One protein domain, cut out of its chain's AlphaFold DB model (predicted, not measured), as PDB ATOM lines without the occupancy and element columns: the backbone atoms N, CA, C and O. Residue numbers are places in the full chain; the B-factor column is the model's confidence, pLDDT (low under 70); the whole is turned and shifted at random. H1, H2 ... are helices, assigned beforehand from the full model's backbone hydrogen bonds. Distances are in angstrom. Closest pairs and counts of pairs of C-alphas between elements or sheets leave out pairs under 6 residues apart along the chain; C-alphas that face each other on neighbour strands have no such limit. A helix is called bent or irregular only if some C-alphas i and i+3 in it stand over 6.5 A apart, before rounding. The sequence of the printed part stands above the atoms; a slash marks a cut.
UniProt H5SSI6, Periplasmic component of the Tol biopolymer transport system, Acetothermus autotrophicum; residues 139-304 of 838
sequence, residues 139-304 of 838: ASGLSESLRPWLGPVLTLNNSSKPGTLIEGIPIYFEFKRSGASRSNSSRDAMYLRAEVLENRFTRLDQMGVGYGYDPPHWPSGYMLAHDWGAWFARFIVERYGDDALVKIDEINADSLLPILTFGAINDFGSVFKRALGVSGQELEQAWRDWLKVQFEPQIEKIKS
ATOM      1  N   ALA A 139     -60.827  25.663 -30.857       80.88
ATOM      2  CA  ALA A 139     -61.862  26.678 -30.972       80.88
ATOM      3  C   ALA A 139     -62.723  26.630 -29.717       80.88
ATOM      4  O   ALA A 139     -62.987  25.554 -29.185       80.88
ATOM      5  N   SER A 140     -63.159  27.798 -29.267       83.94
ATOM      6  CA  SER A 140     -64.018  27.974 -28.100       83.94
ATOM      7  C   SER A 140     -65.110  28.995 -28.416       83.94
ATOM      8  O   SER A 140     -65.000  29.780 -29.367       83.94
ATOM      9  N   GLY A 141     -66.194  28.959 -27.639       85.00
ATOM     10  CA  GLY A 141     -67.235  29.984 -27.653       85.00
ATOM     11  C   GLY A 141     -67.845  30.217 -29.037       85.00
ATOM     12  O   GLY A 141     -68.449  29.322 -29.643       85.00
ATOM     13  N   LEU A 142     -67.717  31.447 -29.539       78.38
ATOM     14  CA  LEU A 142     -68.298  31.819 -30.829       78.38
ATOM     15  C   LEU A 142     -67.561  31.166 -32.007       78.38
ATOM     16  O   LEU A 142     -68.205  30.754 -32.972       78.38
ATOM     17  N   SER A 143     -66.238  31.025 -31.918       78.56
ATOM     18  CA  SER A 143     -65.422  30.379 -32.954       78.56
ATOM     19  C   SER A 143     -65.784  28.901 -33.104       78.56
ATOM     20  O   SER A 143     -65.918  28.396 -34.216       78.56
ATOM     21  N   GLU A 144     -66.026  28.203 -31.995       83.00
ATOM     22  CA  GLU A 144     -66.481  26.809 -32.016       83.00
ATOM     23  C   GLU A 144     -67.866  26.680 -32.667       83.00
ATOM     24  O   GLU A 144     -68.068  25.861 -33.563       83.00
ATOM     25  N   SER A 145     -68.796  27.562 -32.290       82.69
ATOM     26  CA  SER A 145     -70.164  27.579 -32.826       82.69
ATOM     27  C   SER A 145     -70.213  27.860 -34.335       82.69
ATOM     28  O   SER A 145     -71.096  27.368 -35.041       82.69
ATOM     29  N   LEU A 146     -69.273  28.662 -34.841       76.94
ATOM     30  CA  LEU A 146     -69.192  29.034 -36.252       76.94
ATOM     31  C   LEU A 146     -68.350  28.063 -37.091       76.94
ATOM     32  O   LEU A 146     -68.449  28.101 -38.314       76.94
ATOM     33  N   ARG A 147     -67.555  27.172 -36.487       77.12
ATOM     34  CA  ARG A 147     -66.660  26.255 -37.215       77.12
ATOM     35  C   ARG A 147     -67.367  25.374 -38.248       77.12
ATOM     36  O   ARG A 147     -66.855  25.312 -39.365       77.12
ATOM     37  N   PRO A 148     -68.530  24.750 -37.973       75.25
ATOM     38  CA  PRO A 148     -69.249  23.981 -38.995       75.25
ATOM     39  C   PRO A 148     -69.630  24.819 -40.225       75.25
ATOM     40  O   PRO A 148     -69.839  24.277 -41.305       75.25
ATOM     41  N   TRP A 149     -69.720  26.139 -40.044       69.31
ATOM     42  CA  TRP A 149     -70.160  27.100 -41.043       69.31
ATOM     43  C   TRP A 149     -69.055  27.938 -41.639       69.31
ATOM     44  O   TRP A 149     -69.398  28.671 -42.539       69.31
ATOM     45  N   LEU A 150     -67.833  27.954 -41.106       67.88
ATOM     46  CA  LEU A 150     -66.710  28.773 -41.591       67.88
ATOM     47  C   LEU A 150     -65.442  27.940 -41.824       67.88
ATOM     48  O   LEU A 150     -64.471  28.450 -42.370       67.88
ATOM     49  N   GLY A 151     -65.455  26.658 -41.456       68.44
ATOM     50  CA  GLY A 151     -64.331  25.751 -41.636       68.44
ATOM     51  C   GLY A 151     -63.145  26.068 -40.715       68.44
ATOM     52  O   GLY A 151     -63.293  26.765 -39.703       68.44
ATOM     53  N   PRO A 152     -61.944  25.559 -41.047       67.44
ATOM     54  CA  PRO A 152     -60.759  25.719 -40.215       67.44
ATOM     55  C   PRO A 152     -60.190  27.142 -40.236       67.44
ATOM     56  O   PRO A 152     -59.293  27.423 -39.464       67.44
ATOM     57  N   VAL A 153     -60.733  28.095 -41.005       67.12
ATOM     58  CA  VAL A 153     -60.292  29.507 -40.930       67.12
ATOM     59  C   VAL A 153     -60.426  30.092 -39.514       67.12
ATOM     60  O   VAL A 153     -59.723  31.029 -39.150       67.12
ATOM     61  N   LEU A 154     -61.304  29.518 -38.687       68.88
ATOM     62  CA  LEU A 154     -61.483  29.912 -37.291       68.88
ATOM     63  C   LEU A 154     -60.372  29.418 -36.351       68.88
ATOM     64  O   LEU A 154     -60.361  29.814 -35.190       68.88
ATOM     65  N   THR A 155     -59.432  28.595 -36.827       66.19
ATOM     66  CA  THR A 155     -58.212  28.226 -36.083       66.19
ATOM     67  C   THR A 155     -57.120  29.301 -36.172       66.19
ATOM     68  O   THR A 155     -56.148  29.250 -35.422       66.19
ATOM     69  N   LEU A 156     -57.307  30.341 -37.006       64.75
ATOM     70  CA  LEU A 156     -56.361  31.460 -37.154       64.75
ATOM     71  C   LEU A 156     -56.097  32.240 -35.859       64.75
ATOM     72  O   LEU A 156     -55.111  32.970 -35.749       64.75
ATOM     73  N   ASN A 157     -56.984  32.121 -34.873       73.75
ATOM     74  CA  ASN A 157     -56.837  32.817 -33.604       73.75
ATOM     75  C   ASN A 157     -55.586  32.355 -32.862       73.75
ATOM     76  O   ASN A 157     -54.722  33.172 -32.536       73.75
ATOM     77  N   ASN A 158     -55.444  31.051 -32.647       80.62
ATOM     78  CA  ASN A 158     -54.304  30.510 -31.920       80.62
ATOM     79  C   ASN A 158     -53.039  30.434 -32.768       80.62
ATOM     80  O   ASN A 158     -51.953  30.587 -32.217       80.62
ATOM     81  N   SER A 159     -53.154  30.368 -34.098       76.44
ATOM     82  CA  SER A 159     -51.984  30.514 -34.976       76.44
ATOM     83  C   SER A 159     -51.387  31.930 -34.947       76.44
ATOM     84  O   SER A 159     -50.294  32.142 -35.460       76.44
ATOM     85  N   SER A 160     -52.103  32.914 -34.388       75.69
ATOM     86  CA  SER A 160     -51.638  34.301 -34.220       75.69
ATOM     87  C   SER A 160     -51.081  34.608 -32.821       75.69
ATOM     88  O   SER A 160     -50.860  35.777 -32.481       75.69
ATOM     89  N   LYS A 161     -50.878  33.580 -31.983       82.94
ATOM     90  CA  LYS A 161     -50.152  33.712 -30.712       82.94
ATOM     91  C   LYS A 161     -48.700  34.153 -30.968       82.94
ATOM     92  O   LYS A 161     -48.155  33.902 -32.044       82.94
ATOM     93  N   PRO A 162     -48.037  34.785 -29.984       83.31
ATOM     94  CA  PRO A 162     -46.590  34.972 -30.029       83.31
ATOM     95  C   PRO A 162     -45.872  33.628 -30.234       83.31
ATOM     96  O   PRO A 162     -46.250  32.641 -29.604       83.31
ATOM     97  N   GLY A 163     -44.821  33.595 -31.064       81.00
ATOM     98  CA  GLY A 163     -44.081  32.361 -31.378       81.00
ATOM     99  C   GLY A 163     -43.548  31.640 -30.133       81.00
ATOM    100  O   GLY A 163     -43.600  30.420 -30.052       81.00
ATOM    101  N   THR A 164     -43.157  32.408 -29.114       85.19
ATOM    102  CA  THR A 164     -42.770  31.902 -27.783       85.19
ATOM    103  C   THR A 164     -43.846  31.082 -27.073       85.19
ATOM    104  O   THR A 164     -43.515  30.159 -26.339       85.19
ATOM    105  N   LEU A 165     -45.130  31.383 -27.275       88.00
ATOM    106  CA  LEU A 165     -46.219  30.584 -26.712       88.00
ATOM    107  C   LEU A 165     -46.622  29.436 -27.627       88.00
ATOM    108  O   LEU A 165     -46.975  28.383 -27.106       88.00
ATOM    109  N   ILE A 166     -46.549  29.634 -28.949       87.12
ATOM    110  CA  ILE A 166     -46.790  28.563 -29.925       87.12
ATOM    111  C   ILE A 166     -45.843  27.397 -29.644       87.12
ATOM    112  O   ILE A 166     -46.311  26.284 -29.474       87.12
ATOM    113  N   GLU A 167     -44.540  27.651 -29.494       86.94
ATOM    114  CA  GLU A 167     -43.569  26.594 -29.173       86.94
ATOM    115  C   GLU A 167     -43.527  26.244 -27.687       86.94
ATOM    116  O   GLU A 167     -43.436  25.075 -27.316       86.94
ATOM    117  N   GLY A 168     -43.617  27.240 -26.805       90.44
ATOM    118  CA  GLY A 168     -43.449  27.029 -25.371       90.44
ATOM    119  C   GLY A 168     -44.516  26.141 -24.731       90.44
ATOM    120  O   GLY A 168     -44.207  25.402 -23.796       90.44
ATOM    121  N   ILE A 169     -45.765  26.193 -25.213       91.75
ATOM    122  CA  ILE A 169     -46.871  25.401 -24.656       91.75
ATOM    123  C   ILE A 169     -46.654  23.893 -24.897       91.75
ATOM    124  O   ILE A 169     -46.608  23.165 -23.900       91.75
ATOM    125  N   PRO A 170     -46.473  23.407 -26.145       90.75
ATOM    126  CA  PRO A 170     -46.088  22.023 -26.422       90.75
ATOM    127  C   PRO A 170     -44.909  21.535 -25.577       90.75
ATOM    128  O   PRO A 170     -45.038  20.543 -24.858       90.75
ATOM    129  N   ILE A 171     -43.819  22.304 -25.539       89.81
ATOM    130  CA  ILE A 171     -42.586  21.927 -24.831       89.81
ATOM    131  C   ILE A 171     -42.786  21.848 -23.310       89.81
ATOM    132  O   ILE A 171     -42.170  21.029 -22.619       89.81
ATOM    133  N   TYR A 172     -43.641  22.696 -22.737       92.44
ATOM    134  CA  TYR A 172     -43.997  22.584 -21.323       92.44
ATOM    135  C   TYR A 172     -44.788  21.300 -21.040       92.44
ATOM    136  O   TYR A 172     -44.538  20.618 -20.043       92.44
ATOM    137  N   PHE A 173     -45.736  20.945 -21.905       92.00
ATOM    138  CA  PHE A 173     -46.529  19.733 -21.724       92.00
ATOM    139  C   PHE A 173     -45.717  18.452 -21.950       92.00
ATOM    140  O   PHE A 173     -45.977  17.461 -21.265       92.00
ATOM    141  N   GLU A 174     -44.683  18.478 -22.793       88.94
ATOM    142  CA  GLU A 174     -43.664  17.420 -22.823       88.94
ATOM    143  C   GLU A 174     -43.050  17.217 -21.437       88.94
ATOM    144  O   GLU A 174     -43.086  16.106 -20.911       88.94
ATOM    145  N   PHE A 175     -42.582  18.297 -20.796       89.25
ATOM    146  CA  PHE A 175     -42.025  18.235 -19.442       89.25
ATOM    147  C   PHE A 175     -43.046  17.707 -18.433       89.25
ATOM    148  O   PHE A 175     -42.708  16.861 -17.607       89.25
ATOM    149  N   LYS A 176     -44.306  18.147 -18.513       90.44
ATOM    150  CA  LYS A 176     -45.382  17.647 -17.644       90.44
ATOM    151  C   LYS A 176     -45.608  16.139 -17.809       90.44
ATOM    152  O   LYS A 176     -45.940  15.466 -16.835       90.44
ATOM    153  N   ARG A 177     -45.437  15.610 -19.022       89.12
ATOM    154  CA  ARG A 177     -45.630  14.193 -19.350       89.12
ATOM    155  C   ARG A 177     -44.455  13.320 -18.922       89.12
ATOM    156  O   ARG A 177     -44.666  12.303 -18.267       89.12
ATOM    157  N   SER A 178     -43.249  13.663 -19.364       84.00
ATOM    158  CA  SER A 178     -42.062  12.803 -19.265       84.00
ATOM    159  C   SER A 178     -41.149  13.173 -18.095       84.00
ATOM    160  O   SER A 178     -40.287  12.384 -17.721       84.00
ATOM    161  N   GLY A 179     -41.311  14.371 -17.523       85.62
ATOM    162  CA  GLY A 179     -40.348  14.960 -16.596       85.62
ATOM    163  C   GLY A 179     -39.086  15.500 -17.276       85.62
ATOM    164  O   GLY A 179     -38.188  15.957 -16.575       85.62
ATOM    165  N   ALA A 180     -39.004  15.470 -18.609       82.69
ATOM    166  CA  ALA A 180     -37.849  15.916 -19.381       82.69
ATOM    167  C   ALA A 180     -38.293  16.674 -20.645       82.69
ATOM    168  O   ALA A 180     -39.020  16.154 -21.485       82.69
ATOM    169  N   SER A 181     -37.884  17.938 -20.753       86.69
ATOM    170  CA  SER A 181     -37.947  18.736 -21.982       86.69
ATOM    171  C   SER A 181     -36.943  19.891 -21.900       86.69
ATOM    172  O   SER A 181     -36.075  19.917 -21.021       86.69
ATOM    173  N   ARG A 182     -37.058  20.890 -22.777       83.94
ATOM    174  CA  ARG A 182     -36.303  22.151 -22.654       83.94
ATOM    175  C   ARG A 182     -36.639  22.920 -21.369       83.94
ATOM    176  O   ARG A 182     -35.806  23.644 -20.836       83.94
ATOM    177  N   SER A 183     -37.821  22.690 -20.783       87.38
ATOM    178  CA  SER A 183     -38.277  23.342 -19.536       87.38
ATOM    179  C   SER A 183     -37.481  22.953 -18.278       87.38
ATOM    180  O   SER A 183     -37.738  23.485 -17.190       87.38
ATOM    181  N   ASN A 184     -36.562  21.993 -18.389       87.62
ATOM    182  CA  ASN A 184     -35.665  21.577 -17.316       87.62
ATOM    183  C   ASN A 184     -34.267  21.155 -17.799       87.62
ATOM    184  O   ASN A 184     -33.537  20.542 -17.021       87.62
ATOM    185  N   SER A 185     -33.886  21.475 -19.041       87.44
ATOM    186  CA  SER A 185     -32.537  21.188 -19.538       87.44
ATOM    187  C   SER A 185     -31.505  22.110 -18.871       87.44
ATOM    188  O   SER A 185     -31.794  23.273 -18.554       87.44
ATOM    189  N   SER A 186     -30.277  21.624 -18.673       89.19
ATOM    190  CA  SER A 186     -29.209  22.432 -18.064       89.19
ATOM    191  C   SER A 186     -28.754  23.579 -18.966       89.19
ATOM    192  O   SER A 186     -28.253  24.598 -18.481       89.19
ATOM    193  N   ARG A 187     -28.938  23.435 -20.283       87.69
ATOM    194  CA  ARG A 187     -28.557  24.436 -21.280       87.69
ATOM    195  C   ARG A 187     -29.538  25.602 -21.294       87.69
ATOM    196  O   ARG A 187     -29.127  26.758 -21.257       87.69
ATOM    197  N   ASP A 188     -30.830  25.318 -21.268       88.69
ATOM    198  CA  ASP A 188     -31.842  26.377 -21.296       88.69
ATOM    199  C   ASP A 188     -31.872  27.100 -19.942       88.69
ATOM    200  O   ASP A 188     -31.941  28.331 -19.876       88.69
ATOM    201  N   ALA A 189     -31.647  26.350 -18.856       92.38
ATOM    202  CA  ALA A 189     -31.330  26.908 -17.547       92.38
ATOM    203  C   ALA A 189     -30.092  27.822 -17.581       92.38
ATOM    204  O   ALA A 189     -30.099  28.868 -16.935       92.38
ATOM    205  N   MET A 190     -29.036  27.477 -18.329       93.19
ATOM    206  CA  MET A 190     -27.859  28.340 -18.490       93.19
ATOM    207  C   MET A 190     -28.221  29.683 -19.131       93.19
ATOM    208  O   MET A 190     -27.753  30.713 -18.638       93.19
ATOM    209  N   TYR A 191     -29.029  29.692 -20.194       91.38
ATOM    210  CA  TYR A 191     -29.430  30.929 -20.870       91.38
ATOM    211  C   TYR A 191     -30.129  31.886 -19.901       91.38
ATOM    212  O   TYR A 191     -29.726  33.039 -19.742       91.38
ATOM    213  N   LEU A 192     -31.118  31.374 -19.170       93.62
ATOM    214  CA  LEU A 192     -31.892  32.151 -18.204       93.62
ATOM    215  C   LEU A 192     -31.071  32.541 -16.967       93.62
ATOM    216  O   LEU A 192     -31.202  33.652 -16.447       93.62
ATOM    217  N   ARG A 193     -30.165  31.671 -16.513       95.69
ATOM    218  CA  ARG A 193     -29.212  31.974 -15.437       95.69
ATOM    219  C   ARG A 193     -28.266  33.109 -15.828       95.69
ATOM    220  O   ARG A 193     -27.964  33.948 -14.980       95.69
ATOM    221  N   ALA A 194     -27.827  33.181 -17.086       95.25
ATOM    222  CA  ALA A 194     -27.016  34.294 -17.579       95.25
ATOM    223  C   ALA A 194     -27.783  35.628 -17.544       95.25
ATOM    224  O   ALA A 194     -27.212  36.641 -17.135       95.25
ATOM    225  N   GLU A 195     -29.081  35.632 -17.880       93.81
ATOM    226  CA  GLU A 195     -29.930  36.828 -17.754       93.81
ATOM    227  C   GLU A 195     -29.975  37.345 -16.306       93.81
ATOM    228  O   GLU A 195     -29.837  38.552 -16.072       93.81
ATOM    229  N   VAL A 196     -30.109  36.433 -15.331       96.69
ATOM    230  CA  VAL A 196     -30.086  36.750 -13.891       96.69
ATOM    231  C   VAL A 196     -28.715  37.283 -13.465       96.69
ATOM    232  O   VAL A 196     -28.643  38.321 -12.806       96.69
ATOM    233  N   LEU A 197     -27.628  36.611 -13.860       96.00
ATOM    234  CA  LEU A 197     -26.250  36.981 -13.511       96.00
ATOM    235  C   LEU A 197     -25.864  38.377 -14.004       96.00
ATOM    236  O   LEU A 197     -25.218  39.135 -13.280       96.00
ATOM    237  N   GLU A 198     -26.246  38.713 -15.234       94.12
ATOM    238  CA  GLU A 198     -25.893  39.982 -15.873       94.12
ATOM    239  C   GLU A 198     -26.952  41.075 -15.667       94.12
ATOM    240  O   GLU A 198     -26.744  42.218 -16.084       94.12
ATOM    241  N   ASN A 199     -28.077  40.746 -15.018       93.19
ATOM    242  CA  ASN A 199     -29.248  41.612 -14.870       93.19
ATOM    243  C   ASN A 199     -29.725  42.172 -16.228       93.19
ATOM    244  O   ASN A 199     -30.043  43.357 -16.371       93.19
ATOM    245  N   ARG A 200     -29.745  41.303 -17.245       90.19
ATOM    246  CA  ARG A 200     -30.126  41.595 -18.634       90.19
ATOM    247  C   ARG A 200     -31.165  40.586 -19.093       90.19
ATOM    248  O   ARG A 200     -30.829  39.593 -19.721       90.19
ATOM    249  N   PHE A 201     -32.419  40.861 -18.763       88.88
ATOM    250  CA  PHE A 201     -33.501  39.950 -19.112       88.88
ATOM    251  C   PHE A 201     -34.166  40.311 -20.430       88.88
ATOM    252  O   PHE A 201     -34.406  41.496 -20.710       88.88
ATOM    253  N   THR A 202     -34.570  39.266 -21.138       85.81
ATOM    254  CA  THR A 202     -35.486  39.339 -22.272       85.81
ATOM    255  C   THR A 202     -36.809  39.989 -21.843       85.81
ATOM    256  O   THR A 202     -37.321  39.746 -20.746       85.81
ATOM    257  N   ARG A 203     -37.354  40.868 -22.689       81.56
ATOM    258  CA  ARG A 203     -38.607  41.592 -22.436       81.56
ATOM    259  C   ARG A 203     -39.806  40.908 -23.087       81.56
ATOM    260  O   ARG A 203     -39.677  40.261 -24.123       81.56
ATOM    261  N   LEU A 204     -40.998  41.143 -22.537       80.06
ATOM    262  CA  LEU A 204     -42.247  40.563 -23.043       80.06
ATOM    263  C   LEU A 204     -42.561  40.988 -24.490       80.06
ATOM    264  O   LEU A 204     -43.141  40.229 -25.257       80.06
ATOM    265  N   ASP A 205     -42.163  42.195 -24.901       76.88
ATOM    266  CA  ASP A 205     -42.361  42.687 -26.273       76.88
ATOM    267  C   ASP A 205     -41.480  41.966 -27.309       76.88
ATOM    268  O   ASP A 205     -41.760  42.034 -28.505       76.88
ATOM    269  N   GLN A 206     -40.460  41.225 -26.865       77.06
ATOM    270  CA  GLN A 206     -39.633  40.361 -27.713       77.06
ATOM    271  C   GLN A 206     -40.271  38.975 -27.939       77.06
ATOM    272  O   GLN A 206     -39.745  38.182 -28.711       77.06
ATOM    273  N   MET A 207     -41.436  38.681 -27.345       69.06
ATOM    274  CA  MET A 207     -42.162  37.413 -27.534       69.06
ATOM    275  C   MET A 207     -42.725  37.197 -28.939       69.06
ATOM    276  O   MET A 207     -42.968  36.058 -29.337       69.06
ATOM    277  N   GLY A 208     -43.014  38.285 -29.661       64.81
ATOM    278  CA  GLY A 208     -43.613  38.234 -31.000       64.81
ATOM    279  C   GLY A 208     -42.639  37.786 -32.091       64.81
ATOM    280  O   GLY A 208     -43.009  37.727 -33.261       64.81
ATOM    281  N   VAL A 209     -41.392  37.499 -31.720       61.62
ATOM    282  CA  VAL A 209     -40.347  37.017 -32.611       61.62
ATOM    283  C   VAL A 209     -40.675  35.573 -33.013       61.62
ATOM    284  O   VAL A 209     -40.474  34.640 -32.244       61.62
ATOM    285  N   GLY A 210     -41.279  35.403 -34.191       55.34
ATOM    286  CA  GLY A 210     -41.527  34.094 -34.803       55.34
ATOM    287  C   GLY A 210     -40.335  33.598 -35.631       55.34
ATOM    288  O   GLY A 210     -39.378  34.337 -35.849       55.34
ATOM    289  N   TYR A 211     -40.447  32.378 -36.167       52.78
ATOM    290  CA  TYR A 211     -39.438  31.648 -36.958       52.78
ATOM    291  C   TYR A 211     -38.704  32.431 -38.069       52.78
ATOM    292  O   TYR A 211     -37.635  32.013 -38.502       52.78
ATOM    293  N   GLY A 212     -39.251  33.555 -38.544       51.19
ATOM    294  CA  GLY A 212     -38.672  34.371 -39.618       51.19
ATOM    295  C   GLY A 212     -38.000  35.677 -39.180       51.19
ATOM    296  O   GLY A 212     -37.517  36.411 -40.041       51.19
ATOM    297  N   TYR A 213     -37.987  36.012 -37.885       58.75
ATOM    298  CA  TYR A 213     -37.303  37.202 -37.375       58.75
ATOM    299  C   TYR A 213     -36.240  36.783 -36.372       58.75
ATOM    300  O   TYR A 213     -36.526  36.111 -35.393       58.75
ATOM    301  N   ASP A 214     -35.006  37.198 -36.609       63.34
ATOM    302  CA  ASP A 214     -33.903  36.943 -35.698       63.34
ATOM    303  C   ASP A 214     -33.283  38.295 -35.363       63.34
ATOM    304  O   ASP A 214     -32.902  39.042 -36.278       63.34
ATOM    305  N   PRO A 215     -33.251  38.681 -34.083       69.12
ATOM    306  CA  PRO A 215     -32.690  39.961 -33.707       69.12
ATOM    307  C   PRO A 215     -31.209  40.035 -34.120       69.12
ATOM    308  O   PRO A 215     -30.485  39.042 -34.100       69.12
ATOM    309  N   PRO A 216     -30.701  41.235 -34.455       72.06
ATOM    310  CA  PRO A 216     -29.281  41.421 -34.763       72.06
ATOM    311  C   PRO A 216     -28.369  41.224 -33.537       72.06
ATOM    312  O   PRO A 216     -27.150  41.302 -33.660       72.06
ATOM    313  N   HIS A 217     -28.953  41.033 -32.354       77.06
ATOM    314  CA  HIS A 217     -28.280  40.769 -31.091       77.06
ATOM    315  C   HIS A 217     -28.785  39.448 -30.521       77.06
ATOM    316  O   HIS A 217     -29.946  39.109 -30.703       77.06
ATOM    317  N   TRP A 218     -27.915  38.737 -29.810       82.56
ATOM    318  CA  TRP A 218     -28.282  37.538 -29.065       82.56
ATOM    319  C   TRP A 218     -29.312  37.870 -27.961       82.56
ATOM    320  O   TRP A 218     -29.228  38.964 -27.387       82.56
ATOM    321  N   PRO A 219     -30.249  36.964 -27.627       80.38
ATOM    322  CA  PRO A 219     -30.441  35.620 -28.185       80.38
ATOM    323  C   PRO A 219     -31.214  35.564 -29.499       80.38
ATOM    324  O   PRO A 219     -31.945  36.491 -29.834       80.38
ATOM    325  N   SER A 220     -31.065  34.454 -30.227       78.12
ATOM    326  CA  SER A 220     -31.799  34.237 -31.474       78.12
ATOM    327  C   SER A 220     -33.311  34.115 -31.241       78.12
ATOM    328  O   SER A 220     -33.766  33.668 -30.187       78.12
ATOM    329  N   GLY A 221     -34.113  34.461 -32.246       76.81
ATOM    330  CA  GLY A 221     -35.564  34.304 -32.248       76.81
ATOM    331  C   GLY A 221     -35.999  32.854 -32.053       76.81
ATOM    332  O   GLY A 221     -36.989  32.594 -31.377       76.81
ATOM    333  N   TYR A 222     -35.205  31.906 -32.555       77.31
ATOM    334  CA  TYR A 222     -35.398  30.481 -32.294       77.31
ATOM    335  C   TYR A 222     -35.266  30.147 -30.800       77.31
ATOM    336  O   TYR A 222     -36.138  29.472 -30.253       77.31
ATOM    337  N   MET A 223     -34.215  30.653 -30.142       79.81
ATOM    338  CA  MET A 223     -33.968  30.430 -28.712       79.81
ATOM    339  C   MET A 223     -35.061  31.070 -27.849       79.81
ATOM    340  O   MET A 223     -35.513  30.507 -26.852       79.81
ATOM    341  N   LEU A 224     -35.534  32.250 -28.262       82.19
ATOM    342  CA  LEU A 224     -36.681  32.896 -27.633       82.19
ATOM    343  C   LEU A 224     -37.943  32.034 -27.766       82.19
ATOM    344  O   LEU A 224     -38.651  31.835 -26.780       82.19
ATOM    345  N   ALA A 225     -38.219  31.511 -28.962       81.62
ATOM    346  CA  ALA A 225     -39.409  30.708 -29.220       81.62
ATOM    347  C   ALA A 225     -39.443  29.424 -28.375       81.62
ATOM    348  O   ALA A 225     -40.414  29.196 -27.656       81.62
ATOM    349  N   HIS A 226     -38.376  28.625 -28.418       81.56
ATOM    350  CA  HIS A 226     -38.368  27.279 -27.841       81.56
ATOM    351  C   HIS A 226     -37.930  27.270 -26.377       81.56
ATOM    352  O   HIS A 226     -38.668  26.797 -25.516       81.56
ATOM    353  N   ASP A 227     -36.743  27.801 -26.075       84.38
ATOM    354  CA  ASP A 227     -36.133  27.655 -24.750       84.38
ATOM    355  C   ASP A 227     -36.776  28.628 -23.757       84.38
ATOM    356  O   ASP A 227     -37.300  28.232 -22.715       84.38
ATOM    357  N   TRP A 228     -36.809  29.916 -24.111       88.81
ATOM    358  CA  TRP A 228     -37.428  30.935 -23.266       88.81
ATOM    359  C   TRP A 228     -38.943  30.708 -23.152       88.81
ATOM    360  O   TRP A 228     -39.496  30.759 -22.052       88.81
ATOM    361  N   GLY A 229     -39.607  30.391 -24.270       89.62
ATOM    362  CA  GLY A 229     -41.041  30.100 -24.326       89.62
ATOM    363  C   GLY A 229     -41.471  28.952 -23.412       89.62
ATOM    364  O   GLY A 229     -42.450  29.088 -22.674       89.62
ATOM    365  N   ALA A 230     -40.718  27.851 -23.399       90.81
ATOM    366  CA  ALA A 230     -41.003  26.687 -22.564       90.81
ATOM    367  C   ALA A 230     -40.930  27.005 -21.061       90.81
ATOM    368  O   ALA A 230     -41.856  26.716 -20.296       90.81
ATOM    369  N   TRP A 231     -39.863  27.684 -20.634       93.75
ATOM    370  CA  TRP A 231     -39.724  28.120 -19.243       93.75
ATOM    371  C   TRP A 231     -40.771  29.167 -18.858       93.75
ATOM    372  O   TRP A 231     -41.253  29.166 -17.723       93.75
ATOM    373  N   PHE A 232     -41.172  30.029 -19.791       93.62
ATOM    374  CA  PHE A 232     -42.238  30.994 -19.558       93.62
ATOM    375  C   PHE A 232     -43.606  30.322 -19.386       93.62
ATOM    376  O   PHE A 232     -44.354  30.672 -18.470       93.62
ATOM    377  N   ALA A 233     -43.919  29.309 -20.198       94.19
ATOM    378  CA  ALA A 233     -45.117  28.489 -20.033       94.19
ATOM    379  C   ALA A 233     -45.118  27.766 -18.673       94.19
ATOM    380  O   ALA A 233     -46.121  27.805 -17.952       94.19
ATOM    381  N   ARG A 234     -43.969  27.211 -18.263       95.31
ATOM    382  CA  ARG A 234     -43.776  26.625 -16.928       95.31
ATOM    383  C   ARG A 234     -44.033  27.632 -15.809       95.31
ATOM    384  O   ARG A 234     -44.787  27.331 -14.887       95.31
ATOM    385  N   PHE A 235     -43.455  28.829 -15.898       96.00
ATOM    386  CA  PHE A 235     -43.702  29.913 -14.947       96.00
ATOM    387  C   PHE A 235     -45.191  30.250 -14.846       96.00
ATOM    388  O   PHE A 235     -45.705  30.395 -13.734       96.00
ATOM    389  N   ILE A 236     -45.893  30.358 -15.979       96.19
ATOM    390  CA  ILE A 236     -47.327  30.660 -15.982       96.19
ATOM    391  C   ILE A 236     -48.090  29.603 -15.179       96.19
ATOM    392  O   ILE A 236     -48.914  29.958 -14.333       96.19
ATOM    393  N   VAL A 237     -47.801  28.320 -15.399       96.00
ATOM    394  CA  VAL A 237     -48.473  27.236 -14.674       96.00
ATOM    395  C   VAL A 237     -48.113  27.236 -13.191       96.00
ATOM    396  O   VAL A 237     -49.010  27.246 -12.350       96.00
ATOM    397  N   GLU A 238     -46.829  27.306 -12.841       96.00
ATOM    398  CA  GLU A 238     -46.394  27.309 -11.438       96.00
ATOM    399  C   GLU A 238     -46.949  28.510 -10.656       96.00
ATOM    400  O   GLU A 238     -47.241  28.406  -9.461       96.00
ATOM    401  N   ARG A 239     -47.108  29.666 -11.313       96.81
ATOM    402  CA  ARG A 239     -47.541  30.908 -10.665       96.81
ATOM    403  C   ARG A 239     -49.056  31.083 -10.621       96.81
ATOM    404  O   ARG A 239     -49.558  31.608  -9.622       96.81
ATOM    405  N   TYR A 240     -49.761  30.709 -11.688       96.75
ATOM    406  CA  TYR A 240     -51.188  31.002 -11.892       96.75
ATOM    407  C   TYR A 240     -52.078  29.745 -11.936       96.75
ATOM    408  O   TYR A 240     -53.305  29.875 -11.976       96.75
ATOM    409  N   GLY A 241     -51.486  28.550 -11.856       95.06
ATOM    410  CA  GLY A 241     -52.155  27.253 -11.736       95.06
ATOM    411  C   GLY A 241     -52.204  26.442 -13.036       95.06
ATOM    412  O   GLY A 241     -52.071  26.984 -14.130       95.06
ATOM    413  N   ASP A 242     -52.466  25.139 -12.904       88.94
ATOM    414  CA  ASP A 242     -52.430  24.146 -13.998       88.94
ATOM    415  C   ASP A 242     -53.325  24.479 -15.199       88.94
ATOM    416  O   ASP A 242     -52.983  24.170 -16.337       88.94
ATOM    417  N   ASP A 243     -54.450  25.160 -14.969       92.62
ATOM    418  CA  ASP A 243     -55.387  25.557 -16.026       92.62
ATOM    419  C   ASP A 243     -55.021  26.900 -16.696       92.62
ATOM    420  O   ASP A 243     -55.758  27.380 -17.559       92.62
ATOM    421  N   ALA A 244     -53.937  27.572 -16.291       95.56
ATOM    422  CA  ALA A 244     -53.620  28.923 -16.760       95.56
ATOM    423  C   ALA A 244     -53.360  28.986 -18.274       95.56
ATOM    424  O   ALA A 244     -53.905  29.864 -18.946       95.56
ATOM    425  N   LEU A 245     -52.594  28.035 -18.821       93.56
ATOM    426  CA  LEU A 245     -52.343  27.948 -20.266       93.56
ATOM    427  C   LEU A 245     -53.631  27.641 -21.040       93.56
ATOM    428  O   LEU A 245     -53.912  28.297 -22.038       93.56
ATOM    429  N   VAL A 246     -54.470  26.739 -20.518       91.69
ATOM    430  CA  VAL A 246     -55.778  26.399 -21.105       91.69
ATOM    431  C   VAL A 246     -56.696  27.625 -21.168       91.69
ATOM    432  O   VAL A 246     -57.369  27.841 -22.173       91.69
ATOM    433  N   LYS A 247     -56.698  28.472 -20.131       92.56
ATOM    434  CA  LYS A 247     -57.471  29.726 -20.116       92.56
ATOM    435  C   LYS A 247     -56.952  30.741 -21.128       92.56
ATOM    436  O   LYS A 247     -57.763  31.397 -21.777       92.56
ATOM    437  N   ILE A 248     -55.629  30.903 -21.241       91.31
ATOM    438  CA  ILE A 248     -55.009  31.773 -22.258       91.31
ATOM    439  C   ILE A 248     -55.467  31.327 -23.646       91.31
ATOM    440  O   ILE A 248     -55.921  32.149 -24.442       91.31
ATOM    441  N   ASP A 249     -55.391  30.024 -23.889       89.12
ATOM    442  CA  ASP A 249     -55.770  29.390 -25.138       89.12
ATOM    443  C   ASP A 249     -57.261  29.599 -25.466       89.12
ATOM    444  O   ASP A 249     -57.605  30.121 -26.524       89.12
ATOM    445  N   GLU A 250     -58.160  29.332 -24.516       89.06
ATOM    446  CA  GLU A 250     -59.608  29.542 -24.672       89.06
ATOM    447  C   GLU A 250     -59.989  30.999 -24.916       89.06
ATOM    448  O   GLU A 250     -60.875  31.280 -25.723       89.06
ATOM    449  N   ILE A 251     -59.342  31.928 -24.211       88.44
ATOM    450  CA  ILE A 251     -59.598  33.364 -24.341       88.44
ATOM    451  C   ILE A 251     -59.145  33.882 -25.704       88.44
ATOM    452  O   ILE A 251     -59.820  34.740 -26.277       88.44
ATOM    453  N   ASN A 252     -58.009  33.395 -26.199       86.31
ATOM    454  CA  ASN A 252     -57.492  33.776 -27.503       86.31
ATOM    455  C   ASN A 252     -58.328  33.144 -28.630       86.31
ATOM    456  O   ASN A 252     -58.678  33.835 -29.588       86.31
ATOM    457  N   ALA A 253     -58.731  31.880 -28.478       82.88
ATOM    458  CA  ALA A 253     -59.607  31.175 -29.411       82.88
ATOM    459  C   ALA A 253     -61.024  31.785 -29.504       82.88
ATOM    460  O   ALA A 253     -61.613  31.784 -30.589       82.88
ATOM    461  N   ASP A 254     -61.545  32.378 -28.424       83.81
ATOM    462  CA  ASP A 254     -62.835  33.094 -28.376       83.81
ATOM    463  C   ASP A 254     -62.696  34.581 -28.772       83.81
ATOM    464  O   ASP A 254     -63.216  35.492 -28.121       83.81
ATOM    465  N   SER A 255     -61.936  34.857 -29.834       75.56
ATOM    466  CA  SER A 255     -61.752  36.201 -30.388       75.56
ATOM    467  C   SER A 255     -62.074  36.221 -31.878       75.56
ATOM    468  O   SER A 255     -61.613  35.378 -32.631       75.56
ATOM    469  N   LEU A 256     -62.842  37.206 -32.348       69.75
ATOM    470  CA  LEU A 256     -63.051  37.408 -33.792       69.75
ATOM    471  C   LEU A 256     -62.056  38.401 -34.401       69.75
ATOM    472  O   LEU A 256     -61.987  38.533 -35.622       69.75
ATOM    473  N   LEU A 257     -61.306  39.133 -33.573       66.06
ATOM    474  CA  LEU A 257     -60.444  40.217 -34.041       66.06
ATOM    475  C   LEU A 257     -59.280  39.714 -34.916       66.06
ATOM    476  O   LEU A 257     -59.089  40.298 -35.986       66.06
ATOM    477  N   PRO A 258     -58.557  38.628 -34.568       63.50
ATOM    478  CA  PRO A 258     -57.528  38.074 -35.445       63.50
ATOM    479  C   PRO A 258     -58.108  37.579 -36.771       63.50
ATOM    480  O   PRO A 258     -57.539  37.861 -37.817       63.50
ATOM    481  N   ILE A 259     -59.284  36.949 -36.768       62.06
ATOM    482  CA  ILE A 259     -59.969  36.525 -38.002       62.06
ATOM    483  C   ILE A 259     -60.310  37.730 -38.893       62.06
ATOM    484  O   ILE A 259     -60.010  37.726 -40.085       62.06
ATOM    485  N   LEU A 260     -60.902  38.789 -38.329       63.44
ATOM    486  CA  LEU A 260     -61.289  39.991 -39.081       63.44
ATOM    487  C   LEU A 260     -60.093  40.807 -39.586       63.44
ATOM    488  O   LEU A 260     -60.230  41.585 -40.530       63.44
ATOM    489  N   THR A 261     -58.934  40.654 -38.950       57.94
ATOM    490  CA  THR A 261     -57.707  41.392 -39.278       57.94
ATOM    491  C   THR A 261     -56.645  40.513 -39.930       57.94
ATOM    492  O   THR A 261     -55.544  40.996 -40.180       57.94
ATOM    493  N   PHE A 262     -56.962  39.247 -40.227       59.62
ATOM    494  CA  PHE A 262     -56.016  38.242 -40.720       59.62
ATOM    495  C   PHE A 262     -54.724  38.176 -39.880       59.62
ATOM    496  O   PHE A 262     -53.619  38.158 -40.411       59.62
ATOM    497  N   GLY A 263     -54.865  38.208 -38.553       59.72
ATOM    498  CA  GLY A 263     -53.763  38.164 -37.587       59.72
ATOM    499  C   GLY A 263     -52.985  39.476 -37.426       59.72
ATOM    500  O   GLY A 263     -52.112  39.552 -36.568       59.72
ATOM    501  N   ALA A 264     -53.300  40.528 -38.192       56.84
ATOM    502  CA  ALA A 264     -52.554  41.790 -38.157       56.84
ATOM    503  C   ALA A 264     -52.745  42.594 -36.859       56.84
ATOM    504  O   ALA A 264     -51.948  43.486 -36.565       56.84
ATOM    505  N   ILE A 265     -53.809  42.321 -36.099       60.53
ATOM    506  CA  ILE A 265     -54.089  42.984 -34.825       60.53
ATOM    507  C   ILE A 265     -54.424  41.913 -33.786       60.53
ATOM    508  O   ILE A 265     -55.517  41.348 -33.800       60.53
ATOM    509  N   ASN A 266     -53.495  41.676 -32.859       68.56
ATOM    510  CA  ASN A 266     -53.729  40.855 -31.675       68.56
ATOM    511  C   ASN A 266     -53.313  41.626 -30.404       68.56
ATOM    512  O   ASN A 266     -52.215  42.177 -30.344       68.56
ATOM    513  N   ASP A 267     -54.194  41.690 -29.401       76.19
ATOM    514  CA  ASP A 267     -53.920  42.324 -28.100       76.19
ATOM    515  C   ASP A 267     -53.690  41.246 -27.043       76.19
ATOM    516  O   ASP A 267     -54.568  40.913 -26.236       76.19
ATOM    517  N   PHE A 268     -52.476  40.704 -27.043       81.69
ATOM    518  CA  PHE A 268     -52.111  39.643 -26.113       81.69
ATOM    519  C   PHE A 268     -51.988  40.133 -24.659       81.69
ATOM    520  O   PHE A 268     -52.155  39.361 -23.715       81.69
ATOM    521  N   GLY A 269     -51.796  41.441 -24.451       83.81
ATOM    522  CA  GLY A 269     -51.862  42.042 -23.120       83.81
ATOM    523  C   GLY A 269     -53.250  41.886 -22.494       83.81
ATOM    524  O   GLY A 269     -53.363  41.554 -21.309       83.81
ATOM    525  N   SER A 270     -54.316  42.063 -23.281       85.38
ATOM    526  CA  SER A 270     -55.690  41.813 -22.824       85.38
ATOM    527  C   SER A 270     -55.972  40.335 -22.544       85.38
ATOM    528  O   SER A 270     -56.681  40.030 -21.580       85.38
ATOM    529  N   VAL A 271     -55.390  39.428 -23.338       88.62
ATOM    530  CA  VAL A 271     -55.494  37.975 -23.144       88.62
ATOM    531  C   VAL A 271     -54.909  37.598 -21.786       88.62
ATOM    532  O   VAL A 271     -55.619  37.016 -20.966       88.62
ATOM    533  N   PHE A 272     -53.678  38.026 -21.485       91.12
ATOM    534  CA  PHE A 272     -53.064  37.799 -20.173       91.12
ATOM    535  C   PHE A 272     -53.880  38.405 -19.034       91.12
ATOM    536  O   PHE A 272     -54.120  37.741 -18.027       91.12
ATOM    537  N   LYS A 273     -54.386  39.632 -19.195       92.94
ATOM    538  CA  LYS A 273     -55.205  40.273 -18.161       92.94
ATOM    539  C   LYS A 273     -56.490  39.504 -17.869       92.94
ATOM    540  O   LYS A 273     -56.868  39.380 -16.707       92.94
ATOM    541  N   ARG A 274     -57.161  38.984 -18.896       92.69
ATOM    542  CA  ARG A 274     -58.377  38.172 -18.743       92.69
ATOM    543  C   ARG A 274     -58.080  36.788 -18.165       92.69
ATOM    544  O   ARG A 274     -58.863  36.312 -17.350       92.69
ATOM    545  N   ALA A 275     -56.987  36.153 -18.587       93.62
ATOM    546  CA  ALA A 275     -56.652  34.783 -18.209       93.62
ATOM    547  C   ALA A 275     -56.005  34.688 -16.819       93.62
ATOM    548  O   ALA A 275     -56.344  33.802 -16.035       93.62
ATOM    549  N   LEU A 276     -55.086  35.609 -16.518       95.81
ATOM    550  CA  LEU A 276     -54.205  35.581 -15.346       95.81
ATOM    551  C   LEU A 276     -54.540  36.668 -14.313       95.81
ATOM    552  O   LEU A 276     -54.040  36.629 -13.192       95.81
ATOM    553  N   GLY A 277     -55.368  37.655 -14.674       95.69
ATOM    554  CA  GLY A 277     -55.751  38.756 -13.783       95.69
ATOM    555  C   GLY A 277     -54.687  39.844 -13.605       95.69
ATOM    556  O   GLY A 277     -54.870  40.721 -12.765       95.69
ATOM    557  N   VAL A 278     -53.600  39.813 -14.384       95.06
ATOM    558  CA  VAL A 278     -52.465  40.749 -14.287       95.06
ATOM    559  C   VAL A 278     -52.173  41.428 -15.622       95.06
ATOM    560  O   VAL A 278     -52.431  40.880 -16.693       95.06
ATOM    561  N   SER A 279     -51.635  42.641 -15.579       91.19
ATOM    562  CA  SER A 279     -51.114  43.327 -16.762       91.19
ATOM    563  C   SER A 279     -49.821  42.679 -17.272       91.19
ATOM    564  O   SER A 279     -49.119  41.995 -16.530       91.19
ATOM    565  N   GLY A 280     -49.457  42.947 -18.531       87.00
ATOM    566  CA  GLY A 280     -48.190  42.465 -19.098       87.00
ATOM    567  C   GLY A 280     -46.951  42.946 -18.328       87.00
ATOM    568  O   GLY A 280     -45.999  42.193 -18.181       87.00
ATOM    569  N   GLN A 281     -46.982  44.161 -17.763       89.88
ATOM    570  CA  GLN A 281     -45.881  44.684 -16.940       89.88
ATOM    571  C   GLN A 281     -45.751  43.935 -15.608       89.88
ATOM    572  O   GLN A 281     -44.645  43.597 -15.194       89.88
ATOM    573  N   GLU A 282     -46.876  43.652 -14.946       94.06
ATOM    574  CA  GLU A 282     -46.890  42.851 -13.715       94.06
ATOM    575  C   GLU A 282     -46.433  41.412 -13.985       94.06
ATOM    576  O   GLU A 282     -45.697  40.847 -13.179       94.06
ATOM    577  N   LEU A 283     -46.823  40.841 -15.130       93.25
ATOM    578  CA  LEU A 283     -46.398  39.512 -15.569       93.25
ATOM    579  C   LEU A 283     -44.889  39.459 -15.834       93.25
ATOM    580  O   LEU A 283     -44.217  38.547 -15.362       93.25
ATOM    581  N   GLU A 284     -44.346  40.454 -16.538       92.12
ATOM    582  CA  GLU A 284     -42.913  40.551 -16.820       92.12
ATOM    583  C   GLU A 284     -42.088  40.717 -15.534       92.12
ATOM    584  O   GLU A 284     -41.040  40.088 -15.383       92.12
ATOM    585  N   GLN A 285     -42.562  41.521 -14.580       94.94
ATOM    586  CA  GLN A 285     -41.899  41.658 -13.284       94.94
ATOM    587  C   GLN A 285     -41.947  40.345 -12.489       94.94
ATOM    588  O   GLN A 285     -40.920  39.903 -11.977       94.94
ATOM    589  N   ALA A 286     -43.109  39.685 -12.440       96.25
ATOM    590  CA  ALA A 286     -43.263  38.397 -11.768       96.25
ATOM    591  C   ALA A 286     -42.376  37.304 -12.385       96.25
ATOM    592  O   ALA A 286     -41.817  36.493 -11.651       96.25
ATOM    593  N   TRP A 287     -42.209  37.309 -13.709       95.38
ATOM    594  CA  TRP A 287     -41.283  36.433 -14.423       95.38
ATOM    595  C   TRP A 287     -39.832  36.658 -13.986       95.38
ATOM    596  O   TRP A 287     -39.151  35.715 -13.590       95.38
ATOM    597  N   ARG A 288     -39.367  37.915 -13.982       95.75
ATOM    598  CA  ARG A 288     -38.002  38.277 -13.554       95.75
ATOM    599  C   ARG A 288     -37.723  37.847 -12.114       95.75
ATOM    600  O   ARG A 288     -36.637  37.354 -11.816       95.75
ATOM    601  N   ASP A 289     -38.695  38.032 -11.226       97.00
ATOM    602  CA  ASP A 289     -38.570  37.633  -9.823       97.00
ATOM    603  C   ASP A 289     -38.579  36.108  -9.665       97.00
ATOM    604  O   ASP A 289     -37.792  35.568  -8.889       97.00
ATOM    605  N   TRP A 290     -39.399  35.395 -10.444       97.38
ATOM    606  CA  TRP A 290     -39.395  33.933 -10.470       97.38
ATOM    607  C   TRP A 290     -38.049  33.382 -10.963       97.38
ATOM    608  O   TRP A 290     -37.486  32.515 -10.298       97.38
ATOM    609  N   LEU A 291     -37.468  33.933 -12.035       96.56
ATOM    610  CA  LEU A 291     -36.143  33.528 -12.527       96.56
ATOM    611  C   LEU A 291     -35.048  33.674 -11.463       96.56
ATOM    612  O   LEU A 291     -34.213  32.784 -11.300       96.56
ATOM    613  N   LYS A 292     -35.060  34.770 -10.699       97.50
ATOM    614  CA  LYS A 292     -34.123  34.962  -9.582       97.50
ATOM    615  C   LYS A 292     -34.268  33.868  -8.531       97.50
ATOM    616  O   LYS A 292     -33.266  33.293  -8.119       97.50
ATOM    617  N   VAL A 293     -35.501  33.524  -8.156       97.50
ATOM    618  CA  VAL A 293     -35.767  32.428  -7.210       97.50
ATOM    619  C   VAL A 293     -35.228  31.091  -7.729       97.50
ATOM    620  O   VAL A 293     -34.674  30.329  -6.939       97.50
ATOM    621  N   GLN A 294     -35.341  30.820  -9.033       95.62
ATOM    622  CA  GLN A 294     -34.819  29.584  -9.627       95.62
ATOM    623  C   GLN A 294     -33.283  29.524  -9.604       95.62
ATOM    624  O   GLN A 294     -32.714  28.479  -9.288       95.62
ATOM    625  N   PHE A 295     -32.599  30.630  -9.922       97.06
ATOM    626  CA  PHE A 295     -31.168  30.583 -10.248       97.06
ATOM    627  C   PHE A 295     -30.228  31.182  -9.197       97.06
ATOM    628  O   PHE A 295     -29.084  30.734  -9.113       97.06
ATOM    629  N   GLU A 296     -30.659  32.131  -8.359       97.25
ATOM    630  CA  GLU A 296     -29.797  32.722  -7.318       97.25
ATOM    631  C   GLU A 296     -29.208  31.671  -6.355       97.25
ATOM    632  O   GLU A 296     -27.997  31.719  -6.119       97.25
ATOM    633  N   PRO A 297     -29.962  30.666  -5.858       97.25
ATOM    634  CA  PRO A 297     -29.389  29.636  -4.989       97.25
ATOM    635  C   PRO A 297     -28.277  28.825  -5.670       97.25
ATOM    636  O   PRO A 297     -27.249  28.535  -5.055       97.25
ATOM    637  N   GLN A 298     -28.463  28.476  -6.948       95.88
ATOM    638  CA  GLN A 298     -27.466  27.742  -7.727       95.88
ATOM    639  C   GLN A 298     -26.227  28.611  -7.988       95.88
ATOM    640  O   GLN A 298     -25.103  28.143  -7.817       95.88
ATOM    641  N   ILE A 299     -26.424  29.884  -8.341       97.31
ATOM    642  CA  ILE A 299     -25.349  30.864  -8.547       97.31
ATOM    643  C   ILE A 299     -24.490  30.996  -7.284       97.31
ATOM    644  O   ILE A 299     -23.263  30.903  -7.360       97.31
ATOM    645  N   GLU A 300     -25.110  31.193  -6.120       97.56
ATOM    646  CA  GLU A 300     -24.381  31.363  -4.861       97.56
ATOM    647  C   GLU A 300     -23.662  30.079  -4.436       97.56
ATOM    648  O   GLU A 300     -22.515  30.140  -3.980       97.56
ATOM    649  N   LYS A 301     -24.266  28.908  -4.681       96.88
ATOM    650  CA  LYS A 301     -23.598  27.617  -4.494       96.88
ATOM    651  C   LYS A 301     -22.324  27.526  -5.340       96.88
ATOM    652  O   LYS A 301     -21.252  27.294  -4.781       96.88
ATOM    653  N   ILE A 302     -22.409  27.780  -6.647       96.50
ATOM    654  CA  ILE A 302     -21.255  27.712  -7.562       96.50
ATOM    655  C   ILE A 302     -20.150  28.677  -7.117       96.50
ATOM    656  O   ILE A 302     -18.982  28.287  -7.051       96.50
ATOM    657  N   LYS A 303     -20.502  29.920  -6.755       97.31
ATOM    658  CA  LYS A 303     -19.534  30.906  -6.242       97.31
ATOM    659  C   LYS A 303     -18.832  30.416  -4.978       97.31
ATOM    660  O   LYS A 303     -17.619  30.586  -4.861       97.31
ATOM    661  N   SER A 304     -19.570  29.800  -4.052       97.25
ATOM    662  CA  SER A 304     -19.016  29.292  -2.791       97.25
ATOM    663  C   SER A 304     -18.019  28.140  -2.983       97.25
ATOM    664  O   SER A 304     -17.095  27.989  -2.188       97.25
TER     665      SER A 304
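This is residues 139 to 304 of the 838 residues of the protein "Periplasmic component of the Tol biopolymer transport system" of Acetothermus autotrophicum (UniProt H5SSI6). The longest helix, H9, runs past a core of two crossing helices, H2 and H5, to one end of an elongated helical body. H6 and H8, packed on each other, lead from the core to the opposite end, made by H1 and H7. The 166 printed residues hold nine named helices, H1 to H9 in chain order, and no named strand: all helix, compact with a radius of gyration of the C-alphas of 16.8 A, spanning 64 by 35 by 29 A.

H9, residues 280 to 304, is one helix by its hydrogen bonds but bent, C-alphas 294 and 297 being 7.1 A apart; arms H9a, to 294, and H9b, from 297, stand at 44 degrees. H9a only just touches H5, residues 221 to 240, with 3 pairs of C-alphas within 8 A, closest Phe 235 and Trp 287, 7.0 A. H5, the hub, touches H2, residues 163 to 178, at a steep tilt of 60 degrees; the closest C-alphas, Gly 168 and Ala 230, are 3.7 A apart. H3, residues 186 to 198, touches H9a with residues 192 to 196 alone, closest C-alphas Val 196 and Lys 292, 6.2 A. H4, residues 204 to 208, touches H2, closest C-alphas Thr 164 and Met 207, 5.6 A. H6, residues 244 to 253, touches H8, residues 268 to 276, closest C-alphas Ile 248 and Ala 275, 5.3 A. H1, residues 141 to 160, is one helix by its hydrogen bonds but bent, C-alphas 149 and 152 being 9.5 A apart; its arm H1b, from 152, touches H7, residues 257 to 261, closest C-alphas Asn 157 and Pro 258, 5.6 A. Every O i to N i+4 pair is within hydrogen-bond range in H3, H6, H7, H8, H9a and H9b; H1a, residues 141 to 149, has 3 of 5, H2 11 of 12, H5 14 of 16, H1b 2 of 5 with 4 of 6 O i to N i+3 pairs, and H4 0 of 1 with 1 of 2.

H5 measures 25.9 A from first to last C-alpha, H2 23.1 A and H9a 20.8 A. H1 begins at C-alpha 141 (-67.235, 29.984, -27.653); H9 ends at C-alpha 304 (-19.016, 29.292, -2.791).

The farthest C-alphas, Trp 149 and Ser 304, are 63.9 A apart. The printed part has no cut; the link from H4 to H5, residues 209 to 220, is long. pLDDT is under 70 in residues 149 to 156, 207 to 215 and 256 to 266.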